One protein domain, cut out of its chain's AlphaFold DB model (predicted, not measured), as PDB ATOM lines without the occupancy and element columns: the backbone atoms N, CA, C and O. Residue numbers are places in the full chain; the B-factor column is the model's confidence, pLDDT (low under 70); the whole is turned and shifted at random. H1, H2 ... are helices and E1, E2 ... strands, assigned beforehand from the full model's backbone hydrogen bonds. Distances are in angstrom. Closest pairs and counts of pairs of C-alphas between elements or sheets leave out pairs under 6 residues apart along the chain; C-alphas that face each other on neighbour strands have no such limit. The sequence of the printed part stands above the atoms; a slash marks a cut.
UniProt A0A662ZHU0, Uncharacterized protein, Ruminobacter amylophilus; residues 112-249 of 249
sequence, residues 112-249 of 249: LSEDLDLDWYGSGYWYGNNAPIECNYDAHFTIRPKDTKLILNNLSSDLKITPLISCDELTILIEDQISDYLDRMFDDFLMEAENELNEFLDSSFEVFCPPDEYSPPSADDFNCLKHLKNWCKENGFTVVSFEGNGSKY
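What this domain is: This is residues 112 to 249 of the 249 residues of an uncharacterized protein of Ruminobacter amylophilus (UniProt A0A662ZHU0). One very long helix, H2, runs along one face of a twisted three-stranded sheet and sticks out past its end with residues 202 to 206; the shorter H3 covers another part of the same face, and the small H1 sits at the end of the rod where H2 begins. After H2 a long link turns round and folds back to H3. The printed part has 138 residues, with three named helices and three named strands in the order E1 E2 H1 H2 H3 E3; the class is mixed, helices and strands. The sheet's order is E1 E2 E3, antiparallel throughout. The whole is a loose rod, with a radius of gyration of the C-alphas of 19.0 A and spans of 65 by 26 by 21 A.

How they stand to each other: Start at edge strand E1, residues 116 to 128, which forms a hairpin with inner strand E2, residues 131 to 145; N 120 and O 139 are within hydrogen-bond range at 2.8 A. On the other side of E2 you find edge strand E3, residues 237 to 248, with N 140 and O 243 at 2.8 A. E2 bends by 52 degrees at residue 142 and E3 by 76 degrees at residue 240. H1, residues 148 to 158, is only just not on the sheet, with 4 pairs of C-alphas within 10 A. H2, residues 167 to 206, is on the sheet over E1 at a height of 6.7 A and runs along the strands, at 18 degrees to E1 on the local plane; the closest C-alphas, of Trp 126 and Glu 194, are 5.8 A apart. H3, residues 224 to 235, is on the same face over E2, at a height of 7.5 A and slantwise to the strands. With residues 178 to 185 alone H2 touches H3, opposite ways at a steep tilt of 46 degrees; their closest C-alphas, of Leu 182 and His 227, are 7.0 A apart. H1 and H3 only just touch, with 3 pairs of C-alphas within 8 A, the closest being Ile 151 and Asn 235 at 5.8 A. Every O i to N i+4 pair is within hydrogen-bond range in H1 and H3, and 35 of 36 are in H2.

Where its parts are: Find C-alpha 116 at (11.813, -1.589, 66.820); from there E1 runs 37.6 A to Gly 128. E2 covers 43.1 A and H1 15.7 A. H2 runs 58.7 A from Cys 167 to C-alpha 206 at (7.793, 34.274, 104.087). H3 covers 16.3 A, and E3 runs 30.7 A to C-alpha 248 at (22.004, 17.989, 85.099).

The domain as a whole: The C-alphas farthest apart, of Leu 164 and Phe 208, are 66.3 A apart. The printed part has no cut. The link from H2 to H3, residues 207 to 223, is long; residues 202 to 210 stand free. Mean pLDDT of the printed part is 81.8, and residues 128 to 131, 156 to 164, 204 to 216 and 249 are under 70.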
ATOM      1  N   LEU A 112       5.780  -5.098  60.794       85.75
ATOM      2  CA  LEU A 112       4.848  -5.227  61.915       85.75
ATOM      3  C   LEU A 112       5.043  -6.517  62.731       85.75
ATOM      4  O   LEU A 112       4.356  -6.712  63.739       85.75
ATOM      5  N   SER A 113       5.949  -7.402  62.315       86.12
ATOM      6  CA  SER A 113       6.329  -8.608  63.052       86.12
ATOM      7  C   SER A 113       7.640  -8.467  63.830       86.12
ATOM      8  O   SER A 113       7.922  -9.310  64.690       86.12
ATOM      9  N   GLU A 114       8.410  -7.409  63.569       91.25
ATOM     10  CA  GLU A 114       9.722  -7.171  64.168       91.25
ATOM     11  C   GLU A 114       9.671  -6.217  65.370       91.25
ATOM     12  O   GLU A 114       8.695  -5.502  65.610       91.25
ATOM     13  N   ASP A 115      10.737  -6.256  66.170       94.50
ATOM     14  CA  ASP A 115      10.962  -5.305  67.256       94.50
ATOM     15  C   ASP A 115      11.639  -4.048  66.694       94.50
ATOM     16  O   ASP A 115      12.514  -4.142  65.838       94.50
ATOM     17  N   LEU A 116      11.250  -2.881  67.203       94.19
ATOM     18  CA  LEU A 116      11.813  -1.589  66.820       94.19
ATOM     19  C   LEU A 116      12.717  -1.086  67.934       94.19
ATOM     20  O   LEU A 116      12.237  -0.841  69.043       94.19
ATOM     21  N   ASP A 117      13.996  -0.918  67.619       94.94
ATOM     22  CA  ASP A 117      14.993  -0.313  68.496       94.94
ATOM     23  C   ASP A 117      15.129   1.174  68.159       94.94
ATOM     24  O   ASP A 117      15.433   1.530  67.022       94.94
ATOM     25  N   LEU A 118      14.877   2.034  69.145       94.12
ATOM     26  CA  LEU A 118      14.799   3.481  68.975       94.12
ATOM     27  C   LEU A 118      15.589   4.200  70.069       94.12
ATOM     28  O   LEU A 118      15.678   3.735  71.212       94.12
ATOM     29  N   ASP A 119      16.112   5.367  69.711       94.25
ATOM     30  CA  ASP A 119      16.790   6.288  70.613       94.25
ATOM     31  C   ASP A 119      15.960   7.569  70.756       94.25
ATOM     32  O   ASP A 119      15.340   8.038  69.806       94.25
ATOM     33  N   TRP A 120      15.955   8.157  71.948       96.19
ATOM     34  CA  TRP A 120      15.360   9.465  72.196       96.19
ATOM     35  C   TRP A 120      16.287  10.319  73.055       96.19
ATOM     36  O   TRP A 120      16.877   9.836  74.027       96.19
ATOM     37  N   TYR A 121      16.373  11.602  72.708       93.31
ATOM     38  CA  TYR A 121      17.160  12.600  73.420       93.31
ATOM     39  C   TYR A 121      16.295  13.812  73.764       93.31
ATOM     40  O   TYR A 121      15.942  14.597  72.885       93.31
ATOM     41  N   GLY A 122      16.005  13.985  75.051       90.12
ATOM     42  CA  GLY A 122      15.344  15.170  75.582       90.12
ATOM     43  C   GLY A 122      16.365  16.162  76.123       90.12
ATOM     44  O   GLY A 122      17.249  15.792  76.895       90.12
ATOM     45  N   SER A 123      16.232  17.438  75.770       89.75
ATOM     46  CA  SER A 123      17.050  18.507  76.352       89.75
ATOM     47  C   SER A 123      16.213  19.730  76.664       89.75
ATOM     48  O   SER A 123      15.332  20.106  75.895       89.75
ATOM     49  N   GLY A 124      16.508  20.368  77.788       84.69
ATOM     50  CA  GLY A 124      15.823  21.579  78.194       84.69
ATOM     51  C   GLY A 124      16.523  22.275  79.345       84.69
ATOM     52  O   GLY A 124      17.583  21.867  79.821       84.69
ATOM     53  N   TYR A 125      15.926  23.372  79.784       81.69
ATOM     54  CA  TYR A 125      16.408  24.139  80.915       81.69
ATOM     55  C   TYR A 125      15.234  24.549  81.783       81.69
ATOM     56  O   TYR A 125      14.153  24.847  81.282       81.69
ATOM     57  N   TRP A 126      15.481  24.634  83.080       76.56
ATOM     58  CA  TRP A 126      14.583  25.306  84.006       76.56
ATOM     59  C   TRP A 126      15.377  26.352  84.795       76.56
ATOM     60  O   TRP A 126      16.603  26.258  84.940       76.56
ATOM     61  N   TYR A 127      14.708  27.413  85.242       70.19
ATOM     62  CA  TYR A 127      15.384  28.545  85.872       70.19
ATOM     63  C   TYR A 127      15.486  28.364  87.387       70.19
ATOM     64  O   TYR A 127      14.522  28.549  88.123       70.19
ATOM     65  N   GLY A 128      16.694  28.071  87.872       60.31
ATOM     66  CA  GLY A 128      17.006  28.047  89.297       60.31
ATOM     67  C   GLY A 128      17.725  29.316  89.742       60.31
ATOM     68  O   GLY A 128      18.874  29.534  89.372       60.31
ATOM     69  N   ASN A 129      17.093  30.154  90.574       56.56
ATOM     70  CA  ASN A 129      17.750  31.289  91.252       56.56
ATOM     71  C   ASN A 129      18.652  32.153  90.332       56.56
ATOM     72  O   ASN A 129      19.823  32.396  90.630       56.56
ATOM     73  N   ASN A 130      18.098  32.649  89.217       60.62
ATOM     74  CA  ASN A 130      18.776  33.464  88.190       60.62
ATOM     75  C   ASN A 130      19.855  32.753  87.346       60.62
ATOM     76  O   ASN A 130      20.561  33.431  86.594       60.62
ATOM     77  N   ALA A 131      19.979  31.427  87.421       65.69
ATOM     78  CA  ALA A 131      20.808  30.638  86.516       65.69
ATOM     79  C   ALA A 131      19.958  29.555  85.821       65.69
ATOM     80  O   ALA A 131      19.171  28.884  86.489       65.69
ATOM     81  N   PRO A 132      20.083  29.380  84.495       75.88
ATOM     82  CA  PRO A 132      19.491  28.228  83.830       75.88
ATOM     83  C   PRO A 132      20.221  26.963  84.294       75.88
ATOM     84  O   PRO A 132      21.452  26.948  84.337       75.88
ATOM     85  N   ILE A 133      19.464  25.930  84.647       80.12
ATOM     86  CA  ILE A 133      19.989  24.590  84.918       80.12
ATOM     87  C   ILE A 133      19.679  23.743  83.696       80.12
ATOM     88  O   ILE A 133      18.512  23.585  83.335       80.12
ATOM     89  N   GLU A 134      20.723  23.233  83.049       83.06
ATOM     90  CA  GLU A 134      20.584  22.406  81.856       83.06
ATOM     91  C   GLU A 134      20.246  20.976  82.277       83.06
ATOM     92  O   GLU A 134      20.903  20.397  83.146       83.06
ATOM     93  N   CYS A 135      19.202  20.416  81.676       86.06
ATOM     94  CA  CYS A 135      18.712  19.075  81.944       86.06
ATOM     95  C   CYS A 135      18.667  18.295  80.636       86.06
ATOM     96  O   CYS A 135      18.012  18.719  79.685       86.06
ATOM     97  N   ASN A 136      19.340  17.148  80.612       89.19
ATOM     98  CA  ASN A 136      19.388  16.265  79.453       89.19
ATOM     99  C   ASN A 136      18.934  14.863  79.863       89.19
ATOM    100  O   ASN A 136      19.241  14.415  80.972       89.19
ATOM    101  N   TYR A 137      18.214  14.181  78.982       91.88
ATOM    102  CA  TYR A 137      17.783  12.803  79.160       91.88
ATOM    103  C   TYR A 137      18.053  12.010  77.889       91.88
ATOM    104  O   TYR A 137      17.571  12.366  76.817       91.88
ATOM    105  N   ASP A 138      18.769  10.905  78.034       93.00
ATOM    106  CA  ASP A 138      19.032   9.953  76.964       93.00
ATOM    107  C   ASP A 138      18.249   8.671  77.252       93.00
ATOM    108  O   ASP A 138      18.313   8.136  78.365       93.00
ATOM    109  N   ALA A 139      17.516   8.164  76.264       94.69
ATOM    110  CA  ALA A 139      16.804   6.898  76.359       94.69
ATOM    111  C   ALA A 139      17.052   6.029  75.126       94.69
ATOM    112  O   ALA A 139      16.957   6.508  74.004       94.69
ATOM    113  N   HIS A 140      17.282   4.740  75.354       96.44
ATOM    114  CA  HIS A 140      17.250   3.700  74.337       96.44
ATOM    115  C   HIS A 140      16.148   2.704  74.695       96.44
ATOM    116  O   HIS A 140      16.069   2.223  75.835       96.44
ATOM    117  N   PHE A 141      15.270   2.386  73.753       96.12
ATOM    118  CA  PHE A 141      14.161   1.482  74.018       96.12
ATOM    119  C   PHE A 141      13.776   0.640  72.817       96.12
ATOM    120  O   PHE A 141      13.838   1.063  71.670       96.12
ATOM    121  N   THR A 142      13.293  -0.556  73.138       97.06
ATOM    122  CA  THR A 142      12.774  -1.500  72.156       97.06
ATOM    123  C   THR A 142      11.269  -1.612  72.339       97.06
ATOM    124  O   THR A 142      10.796  -1.926  73.442       97.06
ATOM    125  N   ILE A 143      10.505  -1.393  71.275       96.19
ATOM    126  CA  ILE A 143       9.052  -1.581  71.255       96.19
ATOM    127  C   ILE A 143       8.663  -2.688  70.283       96.19
ATOM    128  O   ILE A 143       9.333  -2.934  69.290       96.19
ATOM    129  N   ARG A 144       7.550  -3.358  70.572       95.25
ATOM    130  CA  ARG A 144       6.998  -4.423  69.735       95.25
ATOM    131  C   ARG A 144       5.570  -4.094  69.313       95.25
ATOM    132  O   ARG A 144       4.760  -3.764  70.193       95.25
ATOM    133  N   PRO A 145       5.220  -4.251  68.028       93.81
ATOM    134  CA  PRO A 145       3.839  -4.217  67.570       93.81
ATOM    135  C   PRO A 145       2.971  -5.247  68.304       93.81
ATOM    136  O   PRO A 145       3.331  -6.412  68.468       93.81
ATOM    137  N   LYS A 146       1.795  -4.827  68.773       93.38
ATOM    138  CA  LYS A 146       0.849  -5.697  69.489       93.38
ATOM    139  C   LYS A 146      -0.534  -5.713  68.851       93.38
ATOM    140  O   LYS A 146      -1.174  -6.762  68.830       93.38
ATOM    141  N   ASP A 147      -0.999  -4.567  68.372       88.50
ATOM    142  CA  ASP A 147      -2.265  -4.415  67.660       88.50
ATOM    143  C   ASP A 147      -2.002  -3.734  66.316       88.50
ATOM    144  O   ASP A 147      -2.029  -2.511  66.200       88.50
ATOM    145  N   THR A 148      -1.719  -4.548  65.299       83.19
ATOM    146  CA  THR A 148      -1.372  -4.077  63.951       83.19
ATOM    147  C   THR A 148      -2.478  -3.243  63.316       83.19
ATOM    148  O   THR A 148      -2.190  -2.298  62.591       83.19
ATOM    149  N   LYS A 149      -3.746  -3.532  63.628       80.50
ATOM    150  CA  LYS A 149      -4.877  -2.746  63.123       80.50
ATOM    151  C   LYS A 149      -4.899  -1.356  63.738       80.50
ATOM    152  O   LYS A 149      -5.130  -0.389  63.025       80.50
ATOM    153  N   LEU A 150      -4.673  -1.255  65.048       84.44
ATOM    154  CA  LEU A 150      -4.592   0.041  65.719       84.44
ATOM    155  C   LEU A 150      -3.401   0.860  65.209       84.44
ATOM    156  O   LEU A 150      -3.573   2.042  64.934       84.44
ATOM    157  N   ILE A 151      -2.243   0.220  65.016       85.56
ATOM    158  CA  ILE A 151      -1.042   0.854  64.454       85.56
ATOM    159  C   ILE A 151      -1.349   1.443  63.075       85.56
ATOM    160  O   ILE A 151      -1.188   2.642  62.873       85.56
ATOM    161  N   LEU A 152      -1.860   0.626  62.148       77.44
ATOM    162  CA  LEU A 152      -2.183   1.069  60.790       77.44
ATOM    163  C   LEU A 152      -3.252   2.166  60.777       77.44
ATOM    164  O   LEU A 152      -3.126   3.128  60.024       77.44
ATOM    165  N   ASN A 153      -4.267   2.073  61.640       76.56
ATOM    166  CA  ASN A 153      -5.298   3.103  61.745       76.56
ATOM    167  C   ASN A 153      -4.723   4.443  62.224       76.56
ATOM    168  O   ASN A 153      -4.999   5.460  61.594       76.56
ATOM    169  N   ASN A 154      -3.920   4.451  63.292       78.69
ATOM    170  CA  ASN A 154      -3.325   5.682  63.827       78.69
ATOM    171  C   ASN A 154      -2.347   6.311  62.824       78.69
ATOM    172  O   ASN A 154      -2.378   7.518  62.586       78.69
ATOM    173  N   LEU A 155      -1.537   5.474  62.171       73.88
ATOM    174  CA  LEU A 155      -0.658   5.878  61.080       73.88
ATOM    175  C   LEU A 155      -1.464   6.518  59.932       73.88
ATOM    176  O   LEU A 155      -1.135   7.618  59.495       73.88
ATOM    177  N   SER A 156      -2.563   5.892  59.502       65.25
ATOM    178  CA  SER A 156      -3.422   6.394  58.416       65.25
ATOM    179  C   SER A 156      -4.212   7.670  58.744       65.25
ATOM    180  O   SER A 156      -4.612   8.396  57.832       65.25
ATOM    181  N   SER A 157      -4.490   7.943  60.026       64.12
ATOM    182  CA  SER A 157      -5.284   9.107  60.435       64.12
ATOM    183  C   SER A 157      -4.454  10.378  60.585       64.12
ATOM    184  O   SER A 157      -4.937  11.460  60.242       64.12
ATOM    185  N   ASP A 158      -3.224  10.255  61.088       55.50
ATOM    186  CA  ASP A 158      -2.348  11.401  61.374       55.50
ATOM    187  C   ASP A 158      -1.508  11.809  60.164       55.50
ATOM    188  O   ASP A 158      -1.202  12.985  59.946       55.50
ATOM    189  N   LEU A 159      -1.187  10.840  59.322       51.28
ATOM    190  CA  LEU A 159      -0.472  11.024  58.080       51.28
ATOM    191  C   LEU A 159      -1.372  10.425  57.008       51.28
ATOM    192  O   LEU A 159      -1.995   9.397  57.227       51.28
ATOM    193  N   LYS A 160      -1.473  11.043  55.832       54.53
ATOM    194  CA  LYS A 160      -2.133  10.415  54.675       54.53
ATOM    195  C   LYS A 160      -1.285   9.233  54.181       54.53
ATOM    196  O   LYS A 160      -0.779   9.281  53.061       54.53
ATOM    197  N   ILE A 161      -1.021   8.260  55.051       48.94
ATOM    198  CA  ILE A 161      -0.154   7.124  54.797       48.94
ATOM    199  C   ILE A 161      -0.889   6.241  53.822       48.94
ATOM    200  O   ILE A 161      -1.887   5.592  54.120       48.94
ATOM    201  N   THR A 162      -0.325   6.289  52.633       57.16
ATOM    202  CA  THR A 162      -0.421   5.313  51.575       57.16
ATOM    203  C   THR A 162      -0.114   3.922  52.139       57.16
ATOM    204  O   THR A 162       0.947   3.764  52.745       57.16
ATOM    205  N   PRO A 163      -0.940   2.891  51.901       58.88
ATOM    206  CA  PRO A 163      -0.638   1.501  52.279       58.88
ATOM    207  C   PRO A 163       0.627   0.911  51.632       58.88
ATOM    208  O   PRO A 163       0.924  -0.256  51.839       58.88
ATOM    209  N   LEU A 164       1.347   1.704  50.835       65.31
ATOM    210  CA  LEU A 164       2.561   1.365  50.094       65.31
ATOM    211  C   LEU A 164       3.814   2.093  50.621       65.31
ATOM    212  O   LEU A 164       4.763   2.337  49.880       65.31
ATOM    213  N   ILE A 165       3.790   2.530  51.876       72.44
ATOM    214  CA  ILE A 165       4.931   3.178  52.526       72.44
ATOM    215  C   ILE A 165       6.037   2.157  52.838       72.44
ATOM    216  O   ILE A 165       5.747   1.019  53.203       72.44
ATOM    217  N   SER A 166       7.303   2.555  52.705       76.25
ATOM    218  CA  SER A 166       8.434   1.664  53.004       76.25
ATOM    219  C   SER A 166       8.666   1.486  54.513       76.25
ATOM    220  O   SER A 166       8.291   2.341  55.319       76.25
ATOM    221  N   CYS A 167       9.343   0.403  54.911       80.06
ATOM    222  CA  CYS A 167       9.704   0.144  56.315       80.06
ATOM    223  C   CYS A 167      10.577   1.249  56.929       80.06
ATOM    224  O   CYS A 167      10.394   1.611  58.093       80.06
ATOM    225  N   ASP A 168      11.506   1.807  56.150       81.69
ATOM    226  CA  ASP A 168      12.369   2.904  56.596       81.69
ATOM    227  C   ASP A 168      11.535   4.158  56.897       81.69
ATOM    228  O   ASP A 168      11.696   4.789  57.940       81.69
ATOM    229  N   GLU A 169      10.591   4.494  56.014       81.12
ATOM    230  CA  GLU A 169       9.674   5.616  56.224       81.12
ATOM    231  C   GLU A 169       8.746   5.372  57.419       81.12
ATOM    232  O   GLU A 169       8.532   6.282  58.214       81.12
ATOM    233  N   LEU A 170       8.240   4.147  57.603       83.38
ATOM    234  CA  LEU A 170       7.453   3.780  58.785       83.38
ATOM    235  C   LEU A 170       8.245   3.933  60.085       83.38
ATOM    236  O   LEU A 170       7.701   4.430  61.070       83.38
ATOM    237  N   THR A 171       9.517   3.533  60.080       87.69
ATOM    238  CA  THR A 171      10.405   3.665  61.242       87.69
ATOM    239  C   THR A 171      10.558   5.129  61.628       87.69
ATOM    240  O   THR A 171      10.287   5.480  62.774       87.69
ATOM    241  N   ILE A 172      10.892   5.985  60.657       87.81
ATOM    242  CA  ILE A 172      11.055   7.430  60.864       87.81
ATOM    243  C   ILE A 172       9.769   8.046  61.425       87.81
ATOM    244  O   ILE A 172       9.809   8.815  62.376       87.81
ATOM    245  N   LEU A 173       8.608   7.681  60.879       86.88
ATOM    246  CA  LEU A 173       7.331   8.228  61.335       86.88
ATOM    247  C   LEU A 173       6.988   7.824  62.772       86.88
ATOM    248  O   LEU A 173       6.470   8.638  63.534       86.88
ATOM    249  N   ILE A 174       7.260   6.573  63.144       89.62
ATOM    250  CA  ILE A 174       7.052   6.097  64.515       89.62
ATOM    251  C   ILE A 174       8.028   6.796  65.469       89.62
ATOM    252  O   ILE A 174       7.615   7.231  66.546       89.62
ATOM    253  N   GLU A 175       9.292   6.935  65.072       91.50
ATOM    254  CA  GLU A 175      10.326   7.641  65.833       91.50
ATOM    255  C   GLU A 175       9.942   9.106  66.083       91.50
ATOM    256  O   GLU A 175       9.964   9.555  67.232       91.50
ATOM    257  N   ASP A 176       9.494   9.818  65.047       90.56
ATOM    258  CA  ASP A 176       9.028  11.205  65.137       90.56
ATOM    259  C   ASP A 176       7.832  11.332  66.097       90.56
ATOM    260  O   ASP A 176       7.822  12.188  66.981       90.56
ATOM    261  N   GLN A 177       6.831  10.447  65.993       89.88
ATOM    262  CA  GLN A 177       5.645  10.490  66.861       89.88
ATOM    263  C   GLN A 177       5.965  10.230  68.337       89.88
ATOM    264  O   GLN A 177       5.348  10.834  69.225       89.88
ATOM    265  N   ILE A 178       6.878   9.297  68.613       93.00
ATOM    266  CA  ILE A 178       7.323   9.013  69.978       93.00
ATOM    267  C   ILE A 178       8.128  10.196  70.506       93.00
ATOM    268  O   ILE A 178       7.873  10.630  71.630       93.00
ATOM    269  N   SER A 179       9.037  10.739  69.697       93.19
ATOM    270  CA  SER A 179       9.873  11.883  70.065       93.19
ATOM    271  C   SER A 179       9.024  13.106  70.395       93.19
ATOM    272  O   SER A 179       9.097  13.605  71.514       93.19
ATOM    273  N   ASP A 180       8.092  13.488  69.518       93.31
ATOM    274  CA  ASP A 180       7.152  14.594  69.745       93.31
ATOM    275  C   ASP A 180       6.303  14.410  71.015       93.31
ATOM    276  O   ASP A 180       5.860  15.369  71.660       93.31
ATOM    277  N   TYR A 181       5.973  13.167  71.364       93.94
ATOM    278  CA  TYR A 181       5.255  12.874  72.597       93.94
ATOM    279  C   TYR A 181       6.156  13.007  73.826       93.94
ATOM    280  O   TYR A 181       5.756  13.648  74.799       93.94
ATOM    281  N   LEU A 182       7.345  12.406  73.798       93.38
ATOM    282  CA  LEU A 182       8.275  12.416  74.924       93.38
ATOM    283  C   LEU A 182       8.832  13.815  75.192       93.38
ATOM    284  O   LEU A 182       8.888  14.198  76.357       93.38
ATOM    285  N   ASP A 183       9.116  14.599  74.152       94.06
ATOM    286  CA  ASP A 183       9.542  15.997  74.262       94.06
ATOM    287  C   ASP A 183       8.508  16.825  75.027       94.06
ATOM    288  O   ASP A 183       8.839  17.485  76.008       94.06
ATOM    289  N   ARG A 184       7.220  16.700  74.676       94.50
ATOM    290  CA  ARG A 184       6.137  17.386  75.401       94.50
ATOM    291  C   ARG A 184       6.055  16.973  76.867       94.50
ATOM    292  O   ARG A 184       5.839  17.817  77.728       94.50
ATOM    293  N   MET A 185       6.207  15.683  77.161       94.44
ATOM    294  CA  MET A 185       6.186  15.199  78.546       94.44
ATOM    295  C   MET A 185       7.407  15.671  79.337       94.44
ATOM    296  O   MET A 185       7.299  15.901  80.541       94.44
ATOM    297  N   PHE A 186       8.556  15.812  78.675       91.44
ATOM    298  CA  PHE A 186       9.772  16.324  79.287       91.44
ATOM    299  C   PHE A 186       9.665  17.826  79.567       91.44
ATOM    300  O   PHE A 186       9.966  18.253  80.679       91.44
ATOM    301  N   ASP A 187       9.140  18.608  78.625       90.69
ATOM    302  CA  ASP A 187       8.851  20.032  78.816       90.69
ATOM    303  C   ASP A 187       7.871  20.268  79.976       90.69
ATOM    304  O   ASP A 187       8.113  21.122  80.833       90.69
ATOM    305  N   ASP A 188       6.793  19.477  80.049       91.44
ATOM    306  CA  ASP A 188       5.824  19.539  81.150       91.44
ATOM    307  C   ASP A 188       6.495  19.250  82.506       91.44
ATOM    308  O   ASP A 188       6.243  19.951  83.488       91.44
ATOM    309  N   PHE A 189       7.386  18.256  82.554       89.38
ATOM    310  CA  PHE A 189       8.167  17.928  83.747       89.38
ATOM    311  C   PHE A 189       9.100  19.075  84.168       89.38
ATOM    312  O   PHE A 189       9.147  19.427  85.348       89.38
ATOM    313  N   LEU A 190       9.819  19.690  83.223       87.62
ATOM    314  CA  LEU A 190      10.705  20.824  83.513       87.62
ATOM    315  C   LEU A 190       9.920  22.039  84.026       87.62
ATOM    316  O   LEU A 190      10.362  22.713  84.958       87.62
ATOM    317  N   MET A 191       8.739  22.290  83.460       87.75
ATOM    318  CA  MET A 191       7.841  23.350  83.916       87.75
ATOM    319  C   MET A 191       7.302  23.078  85.330       87.75
ATOM    320  O   MET A 191       7.211  24.001  86.140       87.75
ATOM    321  N   GLU A 192       6.947  21.830  85.655       86.50
ATOM    322  CA  GLU A 192       6.531  21.440  87.009       86.50
ATOM    323  C   GLU A 192       7.674  21.644  88.015       86.50
ATOM    324  O   GLU A 192       7.465  22.284  89.047       86.50
ATOM    325  N   ALA A 193       8.898  21.235  87.666       82.75
ATOM    326  CA  ALA A 193      10.087  21.455  88.491       82.75
ATOM    327  C   ALA A 193      10.374  22.950  88.745       82.75
ATOM    328  O   ALA A 193      10.758  23.335  89.855       82.75
ATOM    329  N   GLU A 194      10.167  23.810  87.740       82.94
ATOM    330  CA  GLU A 194      10.291  25.265  87.889       82.94
ATOM    331  C   GLU A 194       9.225  25.835  88.839       82.94
ATOM    332  O   GLU A 194       9.538  26.653  89.709       82.94
ATOM    333  N   ASN A 195       7.975  25.382  88.715       83.94
ATOM    334  CA  ASN A 195       6.883  25.812  89.589       83.94
ATOM    335  C   ASN A 195       7.113  25.391  91.046       83.94
ATOM    336  O   ASN A 195       6.969  26.222  91.942       83.94
ATOM    337  N   GLU A 196       7.528  24.145  91.287       81.81
ATOM    338  CA  GLU A 196       7.837  23.641  92.630       81.81
ATOM    339  C   GLU A 196       8.962  24.441  93.298       81.81
ATOM    340  O   GLU A 196       8.858  24.795  94.479       81.81
ATOM    341  N   LEU A 197      10.019  24.793  92.548       76.88
ATOM    342  CA  LEU A 197      11.063  25.660  93.091       76.88
ATOM    343  C   LEU A 197      10.493  27.036  93.453       76.88
ATOM    344  O   LEU A 197      10.796  27.549  94.531       76.88
ATOM    345  N   ASN A 198       9.710  27.650  92.567       77.44
ATOM    346  CA  ASN A 198       9.156  28.980  92.813       77.44
ATOM    347  C   ASN A 198       8.264  28.992  94.066       77.44
ATOM    348  O   ASN A 198       8.423  29.870  94.914       77.44
ATOM    349  N   GLU A 199       7.413  27.979  94.254       80.88
ATOM    350  CA  GLU A 199       6.598  27.828  95.468       80.88
ATOM    351  C   GLU A 199       7.453  27.652  96.735       80.88
ATOM    352  O   GLU A 199       7.172  28.246  97.787       80.88
ATOM    353  N   PHE A 200       8.527  26.861  96.655       74.94
ATOM    354  CA  PHE A 200       9.467  26.703  97.764       74.94
ATOM    355  C   PHE A 200      10.167  28.024  98.115       74.94
ATOM    356  O   PHE A 200      10.296  28.363  99.295       74.94
ATOM    357  N   LEU A 201      10.615  28.784  97.113       73.25
ATOM    358  CA  LEU A 201      11.280  30.070  97.317       73.25
ATOM    359  C   LEU A 201      10.328  31.106  97.920       73.25
ATOM    360  O   LEU A 201      10.707  31.769  98.888       73.25
ATOM    361  N   ASP A 202       9.102  31.205  97.406       76.06
ATOM    362  CA  ASP A 202       8.080  32.118  97.924       76.06
ATOM    363  C   ASP A 202       7.744  31.795  99.390       76.06
ATOM    364  O   ASP A 202       7.783  32.676 100.253       76.06
ATOM    365  N   SER A 203       7.511  30.518  99.713       70.75
ATOM    366  CA  SER A 203       7.209  30.085 101.087       70.75
ATOM    367  C   SER A 203       8.394  30.241 102.055       70.75
ATOM    368  O   SER A 203       8.209  30.622 103.214       70.75
ATOM    369  N   SER A 204       9.624  30.013 101.588       64.50
ATOM    370  CA  SER A 204      10.849  30.202 102.379       64.50
ATOM    371  C   SER A 204      11.197  31.677 102.593       64.50
ATOM    372  O   SER A 204      11.819  32.033 103.594       64.50
ATOM    373  N   PHE A 205      10.792  32.565 101.683       62.12
ATOM    374  CA  PHE A 205      10.934  34.008 101.868       62.12
ATOM    375  C   PHE A 205       9.965  34.537 102.937       62.12
ATOM    376  O   PHE A 205      10.321  35.428 103.713       62.12
ATOM    377  N   GLU A 206       8.761  33.962 103.028       58.84
ATOM    378  CA  GLU A 206       7.793  34.274 104.087       58.84
ATOM    379  C   GLU A 206       8.230  33.763 105.472       58.84
ATOM    380  O   GLU A 206       7.928  34.387 106.496       58.84
ATOM    381  N   VAL A 207       8.975  32.656 105.522       58.69
ATOM    382  CA  VAL A 207       9.422  32.003 106.756       58.69
ATOM    383  C   VAL A 207      10.945  31.898 106.735       58.69
ATOM    384  O   VAL A 207      11.464  30.926 106.213       58.69
ATOM    385  N   PHE A 208      11.663  32.874 107.313       53.84
ATOM    386  CA  PHE A 208      13.135  32.886 107.453       53.84
ATOM    387  C   PHE A 208      13.702  31.512 107.886       53.84
ATOM    388  O   PHE A 208      13.880  31.254 109.079       53.84
ATOM    389  N   CYS A 209      14.024  30.647 106.924       51.53
ATOM    390  CA  CYS A 209      14.612  29.329 107.134       51.53
ATOM    391  C   CYS A 209      15.919  29.219 106.331       51.53
ATOM    392  O   CYS A 209      16.001  29.738 105.216       51.53
ATOM    393  N   PRO A 210      16.971  28.608 106.903       53.44
ATOM    394  CA  PRO A 210      18.263  28.462 106.241       53.44
ATOM    395  C   PRO A 210      18.197  27.482 105.047       53.44
ATOM    396  O   PRO A 210      17.332  26.608 105.028       53.44
ATOM    397  N   PRO A 211      19.106  27.609 104.062       52.66
ATOM    398  CA  PRO A 211      18.929  27.146 102.675       52.66
ATOM    399  C   PRO A 211      19.126  25.639 102.420       52.66
ATOM    400  O   PRO A 211      19.461  25.257 101.302       52.66
ATOM    401  N   ASP A 212      18.976  24.773 103.421       52.22
ATOM    402  CA  ASP A 212      19.688  23.485 103.403       52.22
ATOM    403  C   ASP A 212      18.849  22.253 102.996       52.22
ATOM    404  O   ASP A 212      19.379  21.145 103.027       52.22
ATOM    405  N   GLU A 213      17.576  22.393 102.592       58.00
ATOM    406  CA  GLU A 213      16.696  21.217 102.390       58.00
ATOM    407  C   GLU A 213      16.031  21.056 101.007       58.00
ATOM    408  O   GLU A 213      15.496  19.978 100.745       58.00
ATOM    409  N   TYR A 214      16.091  22.031 100.086       61.75
ATOM    410  CA  TYR A 214      15.520  21.841  98.739       61.75
ATOM    411  C   TYR A 214      16.551  21.287  97.752       61.75
ATOM    412  O   TYR A 214      17.531  21.952  97.407       61.75
ATOM    413  N   SER A 215      16.309  20.066  97.276       65.44
ATOM    414  CA  SER A 215      16.998  19.497  96.120       65.44
ATOM    415  C   SER A 215      16.032  19.527  94.938       65.44
ATOM    416  O   SER A 215      15.013  18.844  95.008       65.44
ATOM    417  N   PRO A 216      16.303  20.317  93.887       65.12
ATOM    418  CA  PRO A 216      15.424  20.347  92.732       65.12
ATOM    419  C   PRO A 216      15.430  18.998  92.000       65.12
ATOM    420  O   PRO A 216      16.488  18.341  91.985       65.12
ATOM    421  N   PRO A 217      14.309  18.638  91.344       70.56
ATOM    422  CA  PRO A 217      14.237  17.459  90.491       70.56
ATOM    423  C   PRO A 217      15.395  17.446  89.486       70.56
ATOM    424  O   PRO A 217      15.740  18.479  88.901       70.56
ATOM    425  N   SER A 218      16.052  16.300  89.311       75.81
ATOM    426  CA  SER A 218      16.975  16.097  88.189       75.81
ATOM    427  C   SER A 218      16.234  15.500  87.002       75.81
ATOM    428  O   SER A 218      15.158  14.932  87.149       75.81
ATOM    429  N   ALA A 219      16.840  15.562  85.814       78.62
ATOM    430  CA  ALA A 219      16.326  14.831  84.659       78.62
ATOM    431  C   ALA A 219      16.122  13.329  84.962       78.62
ATOM    432  O   ALA A 219      15.224  12.725  84.393       78.62
ATOM    433  N   ASP A 220      16.870  12.731  85.901       81.50
ATOM    434  CA  ASP A 220      16.655  11.337  86.336       81.50
ATOM    435  C   ASP A 220      15.274  11.087  86.958       81.50
ATOM    436  O   ASP A 220      14.782   9.957  86.928       81.50
ATOM    437  N   ASP A 221      14.642  12.122  87.517       83.38
ATOM    438  CA  ASP A 221      13.301  12.027  88.092       83.38
ATOM    439  C   ASP A 221      12.212  11.970  87.000       83.38
ATOM    440  O   ASP A 221      11.070  11.582  87.277       83.38
ATOM    441  N   PHE A 222      12.558  12.273  85.739       86.56
ATOM    442  CA  PHE A 222      11.658  12.103  84.605       86.56
ATOM    443  C   PHE A 222      11.375  10.618  84.356       86.56
ATOM    444  O   PHE A 222      12.232   9.824  83.957       86.56
ATOM    445  N   ASN A 223      10.116  10.222  84.551       88.50
ATOM    446  CA  ASN A 223       9.681   8.839  84.392       88.50
ATOM    447  C   ASN A 223       9.390   8.497  82.922       88.50
ATOM    448  O   ASN A 223       8.262   8.138  82.566       88.50
ATOM    449  N   CYS A 224      10.414   8.591  82.071       90.25
ATOM    450  CA  CYS A 224      10.315   8.349  80.632       90.25
ATOM    451  C   CYS A 224       9.651   6.993  80.319       90.25
ATOM    452  O   CYS A 224       8.704   6.926  79.537       90.25
ATOM    453  N   LEU A 225      10.010   5.922  81.042       93.75
ATOM    454  CA  LEU A 225       9.396   4.598  80.875       93.75
ATOM    455  C   LEU A 225       7.870   4.596  81.085       93.75
ATOM    456  O   LEU A 225       7.152   3.857  80.408       93.75
ATOM    457  N   LYS A 226       7.344   5.371  82.041       94.25
ATOM    458  CA  LYS A 226       5.892   5.479  82.258       94.25
ATOM    459  C   LYS A 226       5.218   6.156  81.067       94.25
ATOM    460  O   LYS A 226       4.182   5.664  80.621       94.25
ATOM    461  N   HIS A 227       5.797   7.243  80.561       94.25
ATOM    462  CA  HIS A 227       5.280   7.962  79.398       94.25
ATOM    463  C   HIS A 227       5.334   7.086  78.141       94.25
ATOM    464  O   HIS A 227       4.303   6.889  77.499       94.25
ATOM    465  N   LEU A 228       6.466   6.428  77.881       95.50
ATOM    466  CA  LEU A 228       6.620   5.487  76.773       95.50
ATOM    467  C   LEU A 228       5.590   4.346  76.831       95.50
ATOM    468  O   LEU A 228       4.967   4.011  75.826       95.50
ATOM    469  N   LYS A 229       5.342   3.767  78.016       96.38
ATOM    470  CA  LYS A 229       4.310   2.726  78.192       96.38
ATOM    471  C   LYS A 229       2.902   3.225  77.881       96.38
ATOM    472  O   LYS A 229       2.103   2.449  77.353       96.38
ATOM    473  N   ASN A 230       2.586   4.470  78.233       95.06
ATOM    474  CA  ASN A 230       1.289   5.067  77.923       95.06
ATOM    475  C   ASN A 230       1.137   5.260  76.412       95.06
ATOM    476  O   ASN A 230       0.166   4.757  75.851       95.06
ATOM    477  N   TRP A 231       2.134   5.868  75.763       95.25
ATOM    478  CA  TRP A 231       2.143   6.049  74.312       95.25
ATOM    479  C   TRP A 231       2.018   4.714  73.574       95.25
ATOM    480  O   TRP A 231       1.146   4.557  72.723       95.25
ATOM    481  N   CYS A 232       2.806   3.704  73.965       95.00
ATOM    482  CA  CYS A 232       2.747   2.371  73.364       95.00
ATOM    483  C   CYS A 232       1.342   1.773  73.462       95.00
ATOM    484  O   CYS A 232       0.811   1.243  72.491       95.00
ATOM    485  N   LYS A 233       0.710   1.877  74.635       94.19
ATOM    486  CA  LYS A 233      -0.633   1.336  74.861       94.19
ATOM    487  C   LYS A 233      -1.686   2.007  73.975       94.19
ATOM    488  O   LYS A 233      -2.607   1.324  73.537       94.19
ATOM    489  N   GLU A 234      -1.575   3.313  73.760       92.06
ATOM    490  CA  GLU A 234      -2.509   4.094  72.940       92.06
ATOM    491  C   GLU A 234      -2.287   3.885  71.435       92.06
ATOM    492  O   GLU A 234      -3.241   3.982  70.667       92.06
ATOM    493  N   ASN A 235      -1.069   3.506  71.036       91.06
ATOM    494  CA  ASN A 235      -0.671   3.329  69.637       91.06
ATOM    495  C   ASN A 235      -0.504   1.871  69.196       91.06
ATOM    496  O   ASN A 235      -0.042   1.607  68.095       91.06
ATOM    497  N   GLY A 236      -0.896   0.902  70.027       92.50
ATOM    498  CA  GLY A 236      -0.893  -0.517  69.651       92.50
ATOM    499  C   GLY A 236       0.457  -1.225  69.785       92.50
ATOM    500  O   GLY A 236       0.608  -2.334  69.278       92.50
ATOM    501  N   PHE A 237       1.407  -0.648  70.518       95.75
ATOM    502  CA  PHE A 237       2.718  -1.226  70.815       95.75
ATOM    503  C   PHE A 237       2.828  -1.723  72.267       95.75
ATOM    504  O   PHE A 237       1.972  -1.499  73.129       95.75
ATOM    505  N   THR A 238       3.927  -2.409  72.568       96.69
ATOM    506  CA  THR A 238       4.361  -2.729  73.929       96.69
ATOM    507  C   THR A 238       5.858  -2.505  74.072       96.69
ATOM    508  O   THR A 238       6.622  -2.850  73.182       96.69
ATOM    509  N   VAL A 239       6.289  -1.995  75.224       96.75
ATOM    510  CA  VAL A 239       7.717  -1.869  75.545       96.75
ATOM    511  C   VAL A 239       8.294  -3.253  75.855       96.75
ATOM    512  O   VAL A 239       7.718  -3.988  76.666       96.75
ATOM    513  N   VAL A 240       9.415  -3.592  75.222       96.81
ATOM    514  CA  VAL A 240      10.188  -4.828  75.425       96.81
ATOM    515  C   VAL A 240      11.372  -4.562  76.353       96.81
ATOM    516  O   VAL A 240      11.503  -5.226  77.385       96.81
ATOM    517  N   SER A 241      12.175  -3.548  76.028       96.62
ATOM    518  CA  SER A 241      13.330  -3.081  76.808       96.62
ATOM    519  C   SER A 241      13.335  -1.564  76.903       96.62
ATOM    520  O   SER A 241      12.772  -0.873  76.058       96.62
ATOM    521  N   PHE A 242      13.955  -1.057  77.965       95.94
ATOM    522  CA  PHE A 242      14.141   0.369  78.188       95.94
ATOM    523  C   PHE A 242      15.387   0.588  79.040       95.94
ATOM    524  O   PHE A 242      15.499   0.016  80.129       95.94
ATOM    525  N   GLU A 243      16.266   1.455  78.565       94.12
ATOM    526  CA  GLU A 243      17.396   2.013  79.292       94.12
ATOM    527  C   GLU A 243      17.314   3.535  79.166       94.12
ATOM    528  O   GLU A 243      17.120   4.060  78.076       94.12
ATOM    529  N   GLY A 244      17.411   4.253  80.281       89.81
ATOM    530  CA  GLY A 244      17.305   5.708  80.280       89.81
ATOM    531  C   GLY A 244      18.108   6.310  81.414       89.81
ATOM    532  O   GLY A 244      18.186   5.721  82.496       89.81
ATOM    533  N   ASN A 245      18.730   7.453  81.151       89.06
ATOM    534  CA  ASN A 245      19.555   8.157  82.118       89.06
ATOM    535  C   ASN A 245      19.420   9.668  81.936       89.06
ATOM    536  O   ASN A 245      19.535  10.182  80.825       89.06
ATOM    537  N   GLY A 246      19.216  10.374  83.042       81.31
ATOM    538  CA  GLY A 246      19.207  11.820  83.083       81.31
ATOM    539  C   GLY A 246      20.563  12.381  83.500       81.31
ATOM    540  O   GLY A 246      21.418  11.729  84.100       81.31
ATOM    541  N   SER A 247      20.781  13.647  83.177       78.69
ATOM    542  CA  SER A 247      21.890  14.428  83.706       78.69
ATOM    543  C   SER A 247      21.465  15.877  83.920       78.69
ATOM    544  O   SER A 247      20.526  16.372  83.293       78.69
ATOM    545  N   LYS A 248      22.144  16.551  84.854       71.31
ATOM    546  CA  LYS A 248      22.004  17.989  85.099       71.31
ATOM    547  C   LYS A 248      23.378  18.651  85.144       71.31
ATOM    548  O   LYS A 248      24.281  18.093  85.780       71.31
ATOM    549  N   TYR A 249      23.522  19.804  84.494       60.09
ATOM    550  CA  TYR A 249      24.775  20.566  84.396       60.09
ATOM    551  C   TYR A 249      24.620  22.012  84.870       60.09
ATOM    552  O   TYR A 249      23.541  22.611  84.654       60.09
TER     553      TYR A 249